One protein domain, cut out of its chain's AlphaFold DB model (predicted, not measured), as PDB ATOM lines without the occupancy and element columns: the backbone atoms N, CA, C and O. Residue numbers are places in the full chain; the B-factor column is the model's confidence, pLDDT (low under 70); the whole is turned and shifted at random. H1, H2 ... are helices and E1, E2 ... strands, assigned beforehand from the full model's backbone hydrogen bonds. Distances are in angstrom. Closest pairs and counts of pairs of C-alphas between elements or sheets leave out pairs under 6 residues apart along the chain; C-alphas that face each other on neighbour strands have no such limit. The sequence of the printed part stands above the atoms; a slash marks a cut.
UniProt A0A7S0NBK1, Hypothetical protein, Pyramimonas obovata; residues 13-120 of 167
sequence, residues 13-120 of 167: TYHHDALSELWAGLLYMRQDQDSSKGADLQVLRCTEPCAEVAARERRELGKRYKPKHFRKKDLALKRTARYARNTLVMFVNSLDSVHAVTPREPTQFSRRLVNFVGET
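This is residues 13 to 120 of the 167 residues of the protein "Hypothetical protein" of Pyramimonas obovata (UniProt A0A7S0NBK1). Two antiparallel sheets of three strands, E6 E2 E8 and E5 E3 E7, stand partly face to face as a loose sandwich, their strands running along the longest axis. The small pair E1 and E4 sits beside E7, H1 is at one end of the sandwich, and the long links, residues 29 to 40 and 102 to 112, reach out at the other end. The 108 printed residues have one named helix and eight named strands, in the order E1 E2 E3 H1 E4 E5 E6 E7 E8, and the class is mostly strand. The whole is compact, with a radius of gyration of the C-alphas of 15.0 A, yet elongated, spanning 48 by 31 by 19 A.

E1, residues 14 to 16, begins at C-alpha 14 (175.930, 260.892, 329.271). E2, residues 21 to 28, is 20.0 A long, and E3, residues 41 to 46, is 16.3 A long. H1, residues 50 to 59, is 14.5 A long and begins at C-alpha 50 (179.325, 258.426, 340.884). E4 is residues 68 to 70. E5, residues 75 to 81, is 16.8 A long, and E6, residues 87 to 92, is 17.1 A long. E7, residues 98 to 101, is 10.8 A long. E8, residues 113 to 119, is 19.2 A long and ends at C-alpha 119 (156.942, 266.174, 333.414).

E1 and E4 are antiparallel neighbours at 145 degrees, with N 70 and O 14 2.8 A apart. E1 and E7 have 8 pairs of C-alphas within 8 A; the closest are those of Tyr 14 and Ala 100, 4.8 A apart. In the sheet E5 E3 E7, E3 is antiparallel to E7 at 151 degrees, with N 44 and O 98 at 2.7 A, and to E5 at 154 degrees, with N 43 and O 79 at 2.8 A. H1 only grazes this sheet, with its residues 50 to 54, and every O i to N i+4 pair in H1 is within hydrogen-bond range. In the sheet E6 E2 E8, E2 is antiparallel to E8 at 166 degrees, with N 22 and O 118 at 2.7 A, and to E6 at 170 degrees, with N 26 and O 89 at 2.8 A. Between the two sheets, the closest C-alphas of E5 and E6 are those of Ala 81 and Val 89, 6.7 A apart. E3 and E6 are only just apart, at 8.3 A, and E2 and E7 are apart.

The two C-alphas farthest apart are those of Gln 33 and Arg 59, at 48.1 A. The printed part has no cut. The links E2 to E3, 12 residues, and E7 to E8, 11 residues, are long. The mean pLDDT of the printed part is 86.7, and residues 54 to 55 and 57 to 67 are under 70.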
ATOM      1  N   THR A  13     175.940 263.570 325.250       82.81
ATOM      2  CA  THR A  13     176.673 263.471 326.515       82.81
ATOM      3  C   THR A  13     175.901 262.555 327.469       82.81
ATOM      4  O   THR A  13     174.676 262.524 327.443       82.81
ATOM      5  N   TYR A  14     176.592 261.774 328.300       90.06
ATOM      6  CA  TYR A  14     175.930 260.892 329.271       90.06
ATOM      7  C   TYR A  14     175.253 261.738 330.337       90.06
ATOM      8  O   TYR A  14     175.958 262.502 330.995       90.06
ATOM      9  N   HIS A  15     173.935 261.636 330.506       87.88
ATOM     10  CA  HIS A  15     173.217 262.490 331.449       87.88
ATOM     11  C   HIS A  15     171.993 261.856 332.100       87.88
ATOM     12  O   HIS A  15     171.498 260.824 331.658       87.88
ATOM     13  N   HIS A  16     171.540 262.505 333.172       86.38
ATOM     14  CA  HIS A  16     170.140 262.467 333.588       86.38
ATOM     15  C   HIS A  16     169.424 263.689 333.038       86.38
ATOM     16  O   HIS A  16     170.031 264.766 332.949       86.38
ATOM     17  N   ASP A  17     168.142 263.521 332.748       86.25
ATOM     18  CA  ASP A  17     167.266 264.639 332.434       86.25
ATOM     19  C   ASP A  17     167.009 265.492 333.682       86.25
ATOM     20  O   ASP A  17     167.458 265.177 334.794       86.25
ATOM     21  N   ALA A  18     166.296 266.604 333.510       79.75
ATOM     22  CA  ALA A  18     165.894 267.422 334.644       79.75
ATOM     23  C   ALA A  18     165.050 266.602 335.633       79.75
ATOM     24  O   ALA A  18     164.267 265.743 335.248       79.75
ATOM     25  N   LEU A  19     165.156 266.904 336.927       77.31
ATOM     26  CA  LEU A  19     164.401 266.197 337.972       77.31
ATOM     27  C   LEU A  19     162.877 266.373 337.866       77.31
ATOM     28  O   LEU A  19     162.128 265.615 338.471       77.31
ATOM     29  N   SER A  20     162.421 267.381 337.121       79.38
ATOM     30  CA  SER A  20     161.011 267.542 336.763       79.38
ATOM     31  C   SER A  20     160.543 266.554 335.706       79.38
ATOM     32  O   SER A  20     159.345 266.365 335.559       79.38
ATOM     33  N   GLU A  21     161.449 265.970 334.932       86.56
ATOM     34  CA  GLU A  21     161.117 264.995 333.901       86.56
ATOM     35  C   GLU A  21     161.014 263.632 334.584       86.56
ATOM     36  O   GLU A  21     161.993 263.130 335.126       86.56
ATOM     37  N   LEU A  22     159.809 263.067 334.629       88.88
ATOM     38  CA  LEU A  22     159.502 261.792 335.279       88.88
ATOM     39  C   LEU A  22     159.912 260.602 334.406       88.88
ATOM     40  O   LEU A  22     160.402 259.587 334.901       88.88
ATOM     41  N   TRP A  23     159.695 260.712 333.097       92.81
ATOM     42  CA  TRP A  23     160.098 259.712 332.114       92.81
ATOM     43  C   TRP A  23     160.400 260.369 330.776       92.81
ATOM     44  O   TRP A  23     159.794 261.378 330.409       92.81
ATOM     45  N   ALA A  24     161.289 259.726 330.034       91.88
ATOM     46  CA  ALA A  24     161.620 260.080 328.667       91.88
ATOM     47  C   ALA A  24     161.409 258.867 327.757       91.88
ATOM     48  O   ALA A  24     161.537 257.706 328.167       91.88
ATOM     49  N   GLY A  25     161.066 259.128 326.501       93.50
ATOM     50  CA  GLY A  25     160.845 258.088 325.514       93.50
ATOM     51  C   GLY A  25     161.088 258.548 324.087       93.50
ATOM     52  O   GLY A  25     160.893 259.705 323.743       93.50
ATOM     53  N   LEU A  26     161.506 257.618 323.236       95.44
ATOM     54  CA  LEU A  26     161.808 257.845 321.830       95.44
ATOM     55  C   LEU A  26     161.043 256.827 320.985       95.44
ATOM     56  O   LEU A  26     161.242 255.626 321.148       95.44
ATOM     57  N   LEU A  27     160.216 257.293 320.050       97.75
ATOM     58  CA  LEU A  27     159.723 256.458 318.952       97.75
ATOM     59  C   LEU A  27     160.620 256.666 317.739       97.75
ATOM     60  O   LEU A  27     160.604 257.725 317.112       97.75
ATOM     61  N   TYR A  28     161.399 255.649 317.401       97.75
ATOM     62  CA  TYR A  28     162.283 255.653 316.248       97.75
ATOM     63  C   TYR A  28     161.545 255.330 314.950       97.75
ATOM     64  O   TYR A  28     160.785 254.368 314.844       97.75
ATOM     65  N   MET A  29     161.822 256.141 313.928       97.56
ATOM     66  CA  MET A  29     161.197 256.076 312.606       97.56
ATOM     67  C   MET A  29     162.264 256.001 311.509       97.56
ATOM     68  O   MET A  29     162.235 256.756 310.534       97.56
ATOM     69  N   ARG A  30     163.250 255.113 311.700       96.88
ATOM     70  CA  ARG A  30     164.339 254.889 310.740       96.88
ATOM     71  C   ARG A  30     163.792 254.599 309.341       96.88
ATOM     72  O   ARG A  30     162.836 253.842 309.190       96.88
ATOM     73  N   GLN A  31     164.400 255.223 308.332       96.81
ATOM     74  CA  GLN A  31     164.062 254.968 306.931       96.81
ATOM     75  C   GLN A  31     164.585 253.593 306.509       96.81
ATOM     76  O   GLN A  31     165.689 253.225 306.898       96.81
ATOM     77  N   ASP A  32     163.836 252.874 305.675       95.06
ATOM     78  CA  ASP A  32     164.204 251.505 305.276       95.06
ATOM     79  C   ASP A  32     165.539 251.444 304.528       95.06
ATOM     80  O   ASP A  32     166.291 250.489 304.683       95.06
ATOM     81  N   GLN A  33     165.863 252.484 303.750       96.44
ATOM     82  CA  GLN A  33     167.118 252.549 302.994       96.44
ATOM     83  C   GLN A  33     168.313 253.030 303.832       96.44
ATOM     84  O   GLN A  33     169.442 253.047 303.346       96.44
ATOM     85  N   ASP A  34     168.088 253.458 305.075       95.75
ATOM     86  CA  ASP A  34     169.162 253.934 305.933       95.75
ATOM     87  C   ASP A  34     169.874 252.754 306.592       95.75
ATOM     88  O   ASP A  34     169.359 252.169 307.543       95.75
ATOM     89  N   SER A  35     171.082 252.433 306.133       95.06
ATOM     90  CA  SER A  35     171.943 251.376 306.679       95.06
ATOM     91  C   SER A  35     172.998 251.878 307.679       95.06
ATOM     92  O   SER A  35     173.791 251.073 308.165       95.06
ATOM     93  N   SER A  36     172.987 253.168 308.049       95.06
ATOM     94  CA  SER A  36     173.964 253.743 308.992       95.06
ATOM     95  C   SER A  36     173.969 253.049 310.359       95.06
ATOM     96  O   SER A  36     172.924 252.629 310.872       95.06
ATOM     97  N   LYS A  37     175.140 252.932 310.986       95.31
ATOM     98  CA  LYS A  37     175.259 252.417 312.357       95.31
ATOM     99  C   LYS A  37     175.216 253.543 313.389       95.31
ATOM    100  O   LYS A  37     175.531 254.702 313.107       95.31
ATOM    101  N   GLY A  38     174.846 253.174 314.614       94.62
ATOM    102  CA  GLY A  38     174.755 254.078 315.755       94.62
ATOM    103  C   GLY A  38     173.413 254.799 315.859       94.62
ATOM    104  O   GLY A  38     172.402 254.312 315.358       94.62
ATOM    105  N   ALA A  39     173.399 255.956 316.530       94.81
ATOM    106  CA  ALA A  39     172.174 256.630 316.979       94.81
ATOM    107  C   ALA A  39     171.301 255.819 317.962       94.81
ATOM    108  O   ALA A  39     170.150 256.194 318.222       94.81
ATOM    109  N   ASP A  40     171.869 254.761 318.543       96.31
ATOM    110  CA  ASP A  40     171.223 253.907 319.531       96.31
ATOM    111  C   ASP A  40     171.094 254.654 320.861       96.31
ATOM    112  O   ASP A  40     171.995 255.406 321.241       96.31
ATOM    113  N   LEU A  41     169.998 254.427 321.589       95.69
ATOM    114  CA  LEU A  41     169.875 254.923 322.959       95.69
ATOM    115  C   LEU A  41     170.516 253.910 323.901       95.69
ATOM    116  O   LEU A  41     170.106 252.751 323.945       95.69
ATOM    117  N   GLN A  42     171.489 254.357 324.679       95.19
ATOM    118  CA  GLN A  42     172.073 253.588 325.765       95.19
ATOM    119  C   GLN A  42     171.491 254.060 327.088       95.19
ATOM    120  O   GLN A  42     171.477 255.258 327.356       95.19
ATOM    121  N   VAL A  43     171.068 253.109 327.917       93.62
ATOM    122  CA  VAL A  43     170.747 253.313 329.330       93.62
ATOM    123  C   VAL A  43     171.846 252.647 330.146       93.62
ATOM    124  O   VAL A  43     172.186 251.477 329.937       93.62
ATOM    125  N   LEU A  44     172.427 253.410 331.057       92.88
ATOM    126  CA  LEU A  44     173.555 253.064 331.900       92.88
ATOM    127  C   LEU A  44     173.207 253.392 333.350       92.88
ATOM    128  O   LEU A  44     172.394 254.271 333.630       92.88
ATOM    129  N   ARG A  45     173.888 252.722 334.273       89.75
ATOM    130  CA  ARG A  45     173.874 253.091 335.689       89.75
ATOM    131  C   ARG A  45     175.214 253.675 336.102       89.75
ATOM    132  O   ARG A  45     176.243 253.326 335.516       89.75
ATOM    133  N   CYS A  46     175.200 254.469 337.164       87.44
ATOM    134  CA  CYS A  46     176.420 254.832 337.865       87.44
ATOM    135  C   CYS A  46     177.111 253.598 338.458       87.44
ATOM    136  O   CYS A  46     176.465 252.727 339.046       87.44
ATOM    137  N   THR A  47     178.430 253.525 338.301       87.06
ATOM    138  CA  THR A  47     179.292 252.723 339.173       87.06
ATOM    139  C   THR A  47     179.837 253.614 340.282       87.06
ATOM    140  O   THR A  47     179.796 254.845 340.179       87.06
ATOM    141  N   GLU A  48     180.367 253.017 341.349       79.12
ATOM    142  CA  GLU A  48     181.117 253.814 342.318       79.12
ATOM    143  C   GLU A  48     182.313 254.493 341.632       79.12
ATOM    144  O   GLU A  48     182.949 253.867 340.775       79.12
ATOM    145  N   PRO A  49     182.600 255.778 341.933       71.00
ATOM    146  CA  PRO A  49     182.016 256.613 342.998       71.00
ATOM    147  C   PRO A  49     180.842 257.523 342.566       71.00
ATOM    148  O   PRO A  49     180.366 258.344 343.353       71.00
ATOM    149  N   CYS A  50     180.369 257.481 341.309       76.88
ATOM    150  CA  CYS A  50     179.325 258.426 340.884       76.88
ATOM    151  C   CYS A  50     177.945 258.114 341.472       76.88
ATOM    152  O   CYS A  50     177.112 259.021 341.560       76.88
ATOM    153  N   ALA A  51     177.723 256.879 341.930       73.81
ATOM    154  CA  ALA A  51     176.512 256.491 342.641       73.81
ATOM    155  C   ALA A  51     176.364 257.256 343.969       73.81
ATOM    156  O   ALA A  51     175.300 257.832 344.217       73.81
ATOM    157  N   GLU A  52     177.435 257.378 344.763       74.94
ATOM    158  CA  GLU A  52     177.455 258.215 345.973       74.94
ATOM    159  C   GLU A  52     177.171 259.691 345.674       74.94
ATOM    160  O   GLU A  52     176.368 260.334 346.355       74.94
ATOM    161  N   VAL A  53     177.790 260.242 344.626       71.06
ATOM    162  CA  VAL A  53     177.578 261.646 344.243       71.06
ATOM    163  C   VAL A  53     176.122 261.885 343.842       71.06
ATOM    164  O   VAL A  53     175.528 262.876 344.271       71.06
ATOM    165  N   ALA A  54     175.539 260.981 343.055       68.06
ATOM    166  CA  ALA A  54     174.137 261.047 342.661       68.06
ATOM    167  C   ALA A  54     173.212 260.923 343.890       68.06
ATOM    168  O   ALA A  54     172.249 261.677 344.038       68.06
ATOM    169  N   ALA A  55     173.532 260.028 344.829       69.44
ATOM    170  CA  ALA A  55     172.783 259.869 346.073       69.44
ATOM    171  C   ALA A  55     172.843 261.109 346.978       69.44
ATOM    172  O   ALA A  55     171.818 261.507 347.530       69.44
ATOM    173  N   ARG A  56     174.006 261.756 347.103       70.25
ATOM    174  CA  ARG A  56     174.145 263.010 347.855       70.25
ATOM    175  C   ARG A  56     173.347 264.140 347.213       70.25
ATOM    176  O   ARG A  56     172.664 264.873 347.914       70.25
ATOM    177  N   GLU A  57     173.383 264.262 345.891       66.25
ATOM    178  CA  GLU A  57     172.616 265.291 345.183       66.25
ATOM    179  C   GLU A  57     171.099 265.111 345.320       66.25
ATOM    180  O   GLU A  57     170.395 266.113 345.395       66.25
ATOM    181  N   ARG A  58     170.595 263.871 345.456       62.75
ATOM    182  CA  ARG A  58     169.193 263.638 345.860       62.75
ATOM    183  C   ARG A  58     168.866 264.272 347.200       62.75
ATOM    184  O   ARG A  58     167.782 264.796 347.385       62.75
ATOM    185  N   ARG A  59     169.770 264.200 348.173       64.00
ATOM    186  CA  ARG A  59     169.499 264.772 349.500       64.00
ATOM    187  C   ARG A  59     169.456 266.299 349.455       64.00
ATOM    188  O   ARG A  59     168.712 266.908 350.207       64.00
ATOM    189  N   GLU A  60     170.165 266.892 348.501       64.25
ATOM    190  CA  GLU A  60     170.168 268.331 348.222       64.25
ATOM    191  C   GLU A  60     169.060 268.760 347.228       64.25
ATOM    192  O   GLU A  60     169.174 269.827 346.607       64.25
ATOM    193  N   LEU A  61     168.011 267.933 347.044       52.53
ATOM    194  CA  LEU A  61     166.839 268.160 346.180       52.53
ATOM    195  C   LEU A  61     166.159 269.498 346.515       52.53
ATOM    196  O   LEU A  61     165.267 269.599 347.348       52.53
ATOM    197  N   GLY A  62     166.633 270.543 345.851       48.38
ATOM    198  CA  GLY A  62     166.187 271.922 346.022       48.38
ATOM    199  C   GLY A  62     167.042 272.937 345.264       48.38
ATOM    200  O   GLY A  62     166.628 274.079 345.102       48.38
ATOM    201  N   LYS A  63     168.233 272.553 344.771       50.25
ATOM    202  CA  LYS A  63     169.194 273.523 344.205       50.25
ATOM    203  C   LYS A  63     169.635 273.289 342.760       50.25
ATOM    204  O   LYS A  63     170.317 274.154 342.212       50.25
ATOM    205  N   ARG A  64     169.309 272.163 342.110       51.81
ATOM    206  CA  ARG A  64     169.800 271.894 340.742       51.81
ATOM    207  C   ARG A  64     168.737 271.293 339.833       51.81
ATOM    208  O   ARG A  64     168.356 270.146 339.990       51.81
ATOM    209  N   TYR A  65     168.334 272.092 338.848       55.38
ATOM    210  CA  TYR A  65     167.352 271.762 337.810       55.38
ATOM    211  C   TYR A  65     167.985 271.393 336.459       55.38
ATOM    212  O   TYR A  65     167.284 271.188 335.472       55.38
ATOM    213  N   LYS A  66     169.320 271.390 336.379       62.50
ATOM    214  CA  LYS A  66     170.043 271.209 335.119       62.50
ATOM    215  C   LYS A  66     170.378 269.734 334.890       62.50
ATOM    216  O   LYS A  66     170.753 269.072 335.862       62.50
ATOM    217  N   PRO A  67     170.345 269.263 333.630       64.50
ATOM    218  CA  PRO A  67     170.891 267.966 333.263       64.50
ATOM    219  C   PRO A  67     172.318 267.828 333.784       64.50
ATOM    220  O   PRO A  67     173.142 268.739 333.644       64.50
ATOM    221  N   LYS A  68     172.612 266.693 334.415       72.62
ATOM    222  CA  LYS A  68     173.953 266.404 334.920       72.62
ATOM    223  C   LYS A  68     174.678 265.511 333.943       72.62
ATOM    224  O   LYS A  68     174.163 264.459 333.595       72.62
ATOM    225  N   HIS A  69     175.897 265.895 333.580       81.25
ATOM    226  CA  HIS A  69     176.744 265.088 332.717       81.25
ATOM    227  C   HIS A  69     177.696 264.193 333.510       81.25
ATOM    228  O   HIS A  69     178.274 264.611 334.515       81.25
ATOM    229  N   PHE A  70     177.895 262.974 333.016       84.25
ATOM    230  CA  PHE A  70     178.758 261.960 333.609       84.25
ATOM    231  C   PHE A  70     179.901 261.592 332.667       84.25
ATOM    232  O   PHE A  70     179.813 261.722 331.443       84.25
ATOM    233  N   ARG A  71     181.000 261.103 333.245       86.88
ATOM    234  CA  ARG A  71     182.109 260.540 332.475       86.88
ATOM    235  C   ARG A  71     181.801 259.077 332.186       86.88
ATOM    236  O   ARG A  71     181.466 258.330 333.094       86.88
ATOM    237  N   LYS A  72     182.002 258.648 330.938       87.56
ATOM    238  CA  LYS A  72     181.728 257.267 330.501       87.56
ATOM    239  C   LYS A  72     182.386 256.196 331.384       87.56
ATOM    240  O   LYS A  72     181.797 255.146 331.589       87.56
ATOM    241  N   LYS A  73     183.597 256.458 331.890       89.94
ATOM    242  CA  LYS A  73     184.367 255.511 332.713       89.94
ATOM    243  C   LYS A  73     183.713 255.169 334.059       89.94
ATOM    244  O   LYS A  73     184.026 254.126 334.613       89.94
ATOM    245  N   ASP A  74     182.822 256.030 334.549       89.56
ATOM    246  CA  ASP A  74     182.132 255.861 335.830       89.56
ATOM    247  C   ASP A  74     180.735 255.231 335.625       89.56
ATOM    248  O   ASP A  74     179.872 255.297 336.496       89.56
ATOM    249  N   LEU A  75     180.467 254.677 334.436       91.38
ATOM    250  CA  LEU A  75     179.161 254.161 334.047       91.38
ATOM    251  C   LEU A  75     179.257 252.714 333.573       91.38
ATOM    252  O   LEU A  75     180.153 252.341 332.815       91.38
ATOM    253  N   ALA A  76     178.256 251.920 333.938       92.50
ATOM    254  CA  ALA A  76     178.071 250.569 333.428       92.50
ATOM    255  C   ALA A  76     176.845 250.520 332.511       92.50
ATOM    256  O   ALA A  76     175.732 250.844 332.936       92.50
ATOM    257  N   LEU A  77     177.044 250.080 331.265       93.75
ATOM    258  CA  LEU A  77     175.959 249.874 330.306       93.75
ATOM    259  C   LEU A  77     174.954 248.853 330.853       93.75
ATOM    260  O   LEU A  77     175.337 247.778 331.315       93.75
ATOM    261  N   LYS A  78     173.664 249.187 330.788       93.38
ATOM    262  CA  LYS A  78     172.573 248.302 331.208       93.38
ATOM    263  C   LYS A  78     171.771 247.787 330.037       93.38
ATOM    264  O   LYS A  78     171.546 246.584 329.941       93.38
ATOM    265  N   ARG A  79     171.323 248.685 329.166       94.19
ATOM    266  CA  ARG A  79     170.545 248.332 327.981       94.19
ATOM    267  C   ARG A  79     170.881 249.261 326.832       94.19
ATOM    268  O   ARG A  79     171.236 250.417 327.035       94.19
ATOM    269  N   THR A  80     170.703 248.741 325.629       95.88
ATOM    270  CA  THR A  80     170.785 249.510 324.394       95.88
ATOM    271  C   THR A  80     169.509 249.274 323.612       95.88
ATOM    272  O   THR A  80     169.147 248.127 323.357       95.88
ATOM    273  N   ALA A  81     168.848 250.350 323.213       96.31
ATOM    274  CA  ALA A  81     167.758 250.304 322.262       96.31
ATOM    275  C   ALA A  81     168.256 250.809 320.908       96.31
ATOM    276  O   ALA A  81     168.675 251.963 320.770       96.31
ATOM    277  N   ARG A  82     168.233 249.914 319.920       97.25
ATOM    278  CA  ARG A  82     168.762 250.202 318.589       97.25
ATOM    279  C   ARG A  82     167.908 251.234 317.868       97.25
ATOM    280  O   ARG A  82     166.682 251.192 317.958       97.25
ATOM    281  N   TYR A  83     168.549 252.111 317.102       97.25
ATOM    282  CA  TYR A  83     167.854 252.975 316.158       97.25
ATOM    283  C   TYR A  83     167.302 252.135 315.002       97.25
ATOM    284  O   TYR A  83     167.987 251.856 314.015       97.25
ATOM    285  N   ALA A  84     166.053 251.700 315.156       96.81
ATOM    286  CA  ALA A  84     165.329 250.850 314.222       96.81
ATOM    287  C   ALA A  84     163.928 251.410 313.947       96.81
ATOM    288  O   ALA A  84     163.415 252.256 314.679       96.81
ATOM    289  N   ARG A  85     163.318 250.985 312.840       96.75
ATOM    290  CA  ARG A  85     161.979 251.438 312.461       96.75
ATOM    291  C   ARG A  85     160.944 250.915 313.456       96.75
ATOM    292  O   ARG A  85     161.046 249.778 313.904       96.75
ATOM    293  N   ASN A  86     159.945 251.743 313.762       97.12
ATOM    294  CA  ASN A  86     158.819 251.390 314.628       97.12
ATOM    295  C   ASN A  86     159.259 250.859 316.003       97.12
ATOM    296  O   ASN A  86     158.723 249.884 316.518       97.12
ATOM    297  N   THR A  87     160.298 251.471 316.573       97.38
ATOM    298  CA  THR A  87     160.851 251.066 317.869       97.38
ATOM    299  C   THR A  87     160.550 252.141 318.895       97.38
ATOM    300  O   THR A  87     161.105 253.236 318.814       97.38
ATOM    301  N   LEU A  88     159.671 251.832 319.849       96.94
ATOM    302  CA  LEU A  88     159.431 252.672 321.017       96.94
ATOM    303  C   LEU A  88     160.383 252.273 322.143       96.94
ATOM    304  O   LEU A  88     160.491 251.103 322.506       96.94
ATOM    305  N   VAL A  89     161.039 253.269 322.721       95.25
ATOM    306  CA  VAL A  89     161.863 253.141 323.918       95.25
ATOM    307  C   VAL A  89     161.309 254.103 324.946       95.25
ATOM    308  O   VAL A  89     161.060 255.254 324.611       95.25
ATOM    309  N   MET A  90     161.120 253.661 326.183       95.06
ATOM    310  CA  MET A  90     160.670 254.522 327.272       95.06
ATOM    311  C   MET A  90     161.333 254.075 328.567       95.06
ATOM    312  O   MET A  90     161.521 252.875 328.785       95.06
ATOM    313  N   PHE A  91     161.715 255.027 329.406       93.06
ATOM    314  CA  PHE A  91     162.333 254.752 330.695       93.06
ATOM    315  C   PHE A  91     161.954 255.824 331.714       93.06
ATOM    316  O   PHE A  91     161.728 256.983 331.373       93.06
ATOM    317  N   VAL A  92     161.900 255.418 332.980       92.44
ATOM    318  CA  VAL A  92     161.724 256.336 334.109       92.44
ATOM    319  C   VAL A  92     163.034 257.078 334.332       92.44
ATOM    320  O   VAL A  92     164.080 256.437 334.457       92.44
ATOM    321  N   ASN A  93     162.969 258.406 334.405       87.62
ATOM    322  CA  ASN A  93     164.121 259.239 334.713       87.62
ATOM    323  C   ASN A  93     164.442 259.117 336.208       87.62
ATOM    324  O   ASN A  93     163.793 259.688 337.082       87.62
ATOM    325  N   SER A  94     165.437 258.295 336.503       82.12
ATOM    326  CA  SER A  94     165.948 258.006 337.835       82.12
ATOM    327  C   SER A  94     167.473 258.061 337.811       82.12
ATOM    328  O   SER A  94     168.097 258.155 336.754       82.12
ATOM    329  N   LEU A  95     168.120 257.935 338.970       75.06
ATOM    330  CA  LEU A  95     169.588 257.918 338.990       75.06
ATOM    331  C   LEU A  95     170.217 256.647 338.423       75.06
ATOM    332  O   LEU A  95     171.417 256.616 338.165       75.06
ATOM    333  N   ASP A  96     169.404 255.630 338.162       80.62
ATOM    334  CA  ASP A  96     169.830 254.419 337.469       80.62
ATOM    335  C   ASP A  96     169.583 254.488 335.953       80.62
ATOM    336  O   ASP A  96     169.846 253.516 335.245       80.62
ATOM    337  N   SER A  97     169.103 255.629 335.442       88.19
ATOM    338  CA  SER A  97     168.836 255.857 334.020       88.19
ATOM    339  C   SER A  97     169.709 256.969 333.430       88.19
ATOM    340  O   SER A  97     169.210 257.879 332.759       88.19
ATOM    341  N   VAL A  98     171.025 256.910 333.674       91.19
ATOM    342  CA  VAL A  98     171.972 257.734 332.907       91.19
ATOM    343  C   VAL A  98     171.867 257.289 331.460       91.19
ATOM    344  O   VAL A  98     171.947 256.095 331.179       91.19
ATOM    345  N   HIS A  99     171.709 258.211 330.527       93.25
ATOM    346  CA  HIS A  99     171.520 257.832 329.138       93.25
ATOM    347  C   HIS A  99     172.326 258.694 328.176       93.25
ATOM    348  O   HIS A  99     172.781 259.794 328.491       93.25
ATOM    349  N   ALA A 100     172.579 258.121 327.005       94.31
ATOM    350  CA  ALA A 100     173.331 258.739 325.925       94.31
ATOM    351  C   ALA A 100     172.893 258.158 324.583       94.31
ATOM    352  O   ALA A 100     172.435 257.016 324.500       94.31
ATOM    353  N   VAL A 101     173.089 258.932 323.519       94.00
ATOM    354  CA  VAL A 101     172.919 258.453 322.147       94.00
ATOM    355  C   VAL A 101     174.292 258.153 321.568       94.00
ATOM    356  O   VAL A 101     175.183 259.007 321.609       94.00
ATOM    357  N   THR A 102     174.476 256.945 321.033       94.31
ATOM    358  CA  THR A 102     175.754 256.571 320.420       94.31
ATOM    359  C   THR A 102     176.038 257.446 319.194       94.31
ATOM    360  O   THR A 102     175.101 257.826 318.482       94.31
ATOM    361  N   PRO A 103     177.319 257.729 318.887       92.56
ATOM    362  CA  PRO A 103     177.681 258.404 317.648       92.56
ATOM    363  C   PRO A 103     177.060 257.677 316.456       92.56
ATOM    364  O   PRO A 103     177.035 256.445 316.428       92.56
ATOM    365  N   ARG A 104     176.544 258.439 315.495       92.44
ATOM    366  CA  ARG A 104     175.966 257.902 314.263       92.44
ATOM    367  C   ARG A 104     176.936 258.109 313.113       92.44
ATOM    368  O   ARG A 104     177.512 259.194 312.994       92.44
ATOM    369  N   GLU A 105     177.084 257.086 312.283       93.81
ATOM    370  CA  GLU A 105     177.853 257.171 311.044       93.81
ATOM    371  C   GLU A 105     177.269 258.240 310.095       93.81
ATOM    372  O   GLU A 105     176.048 258.439 310.059       93.81
ATOM    373  N   PRO A 106     178.122 258.922 309.309       92.38
ATOM    374  CA  PRO A 106     177.699 259.776 308.203       92.38
ATOM    375  C   PRO A 106     176.718 259.073 307.256       92.38
ATOM    376  O   PRO A 106     176.956 257.953 306.813       92.38
ATOM    377  N   THR A 107     175.618 259.738 306.916       93.25
ATOM    378  CA  THR A 107     174.631 259.237 305.950       93.25
ATOM    379  C   THR A 107     173.808 260.393 305.387       93.25
ATOM    380  O   THR A 107     173.722 261.464 305.988       93.25
ATOM    381  N   GLN A 108     173.192 260.179 304.224       93.62
ATOM    382  CA  GLN A 108     172.278 261.134 303.589       93.62
ATOM    383  C   GLN A 108     170.877 261.162 304.221       93.62
ATOM    384  O   GLN A 108     170.078 262.056 303.927       93.62
ATOM    385  N   PHE A 109     170.560 260.167 305.053       94.56
ATOM    386  CA  PHE A 109     169.253 260.020 305.684       94.56
ATOM    387  C   PHE A 109     169.215 260.731 307.037       94.56
ATOM    388  O   PHE A 109     170.093 260.548 307.887       94.56
ATOM    389  N   SER A 110     168.165 261.511 307.290       93.06
ATOM    390  CA  SER A 110     167.979 262.160 308.590       93.06
ATOM    391  C   SER A 110     167.649 261.139 309.683       93.06
ATOM    392  O   SER A 110     166.958 260.146 309.444       93.06
ATOM    393  N   ARG A 111     168.126 261.384 310.911       94.06
ATOM    394  CA  ARG A 111     167.675 260.625 312.085       94.06
ATOM    395  C   ARG A 111     166.252 261.075 312.426       94.06
ATOM    396  O   ARG A 111     166.050 262.243 312.743       94.06
ATOM    397  N   ARG A 112     165.275 260.170 312.346       95.56
ATOM    398  CA  ARG A 112     163.848 260.458 312.550       95.56
ATOM    399  C   ARG A 112     163.357 259.815 313.836       95.56
ATOM    400  O   ARG A 112     163.467 258.601 314.007       95.56
ATOM    401  N   LEU A 113     162.799 260.632 314.717       95.81
ATOM    402  CA  LEU A 113     162.216 260.181 315.971       95.81
ATOM    403  C   LEU A 113     161.120 261.130 316.448       95.81
ATOM    404  O   LEU A 113     161.090 262.289 316.035       95.81
ATOM    405  N   VAL A 114     160.272 260.637 317.343       96.62
ATOM    406  CA  VAL A 114     159.408 261.449 318.208       96.62
ATOM    407  C   VAL A 114     159.909 261.300 319.639       96.62
ATOM    408  O   VAL A 114     160.177 260.177 320.064       96.62
ATOM    409  N   ASN A 115     160.058 262.417 320.351       94.19
ATOM    410  CA  ASN A 115     160.394 262.416 321.772       94.19
ATOM    411  C   ASN A 115     159.110 262.535 322.603       94.19
ATOM    412  O   ASN A 115     158.265 263.378 322.305       94.19
ATOM    413  N   PHE A 116     158.988 261.718 323.641       93.81
ATOM    414  CA  PHE A 116     157.934 261.778 324.646       93.81
ATOM    415  C   PHE A 116     158.583 262.124 325.974       93.81
ATOM    416  O   PHE A 116     159.532 261.459 326.380       93.81
ATOM    417  N   VAL A 117     158.064 263.138 326.656       92.25
ATOM    418  CA  VAL A 117     158.545 263.527 327.981       92.25
ATOM    419  C   VAL A 117     157.332 263.677 328.883       92.25
ATOM    420  O   VAL A 117     156.383 264.383 328.541       92.25
ATOM    421  N   GLY A 118     157.344 262.963 330.003       91.94
ATOM    422  CA  GLY A 118     156.411 263.194 331.095       91.94
ATOM    423  C   GLY A 118     157.063 264.107 332.111       91.94
ATOM    424  O   GLY A 118     158.164 263.816 332.567       91.94
ATOM    425  N   GLU A 119     156.396 265.192 332.483       89.44
ATOM    426  CA  GLU A 119     156.942 266.174 333.414       89.44
ATOM    427  C   GLU A 119     156.021 266.395 334.608       89.44
ATOM    428  O   GLU A 119     154.801 266.253 334.516       89.44
ATOM    429  N   THR A 120     156.617 266.789 335.727       83.50
ATOM    430  CA  THR A 120     155.929 267.253 336.924       83.50
ATOM    431  C   THR A 120     156.409 268.643 337.326       83.50
ATOM    432  O   THR A 120     157.506 269.089 336.983       83.50
TER     433      THR A 120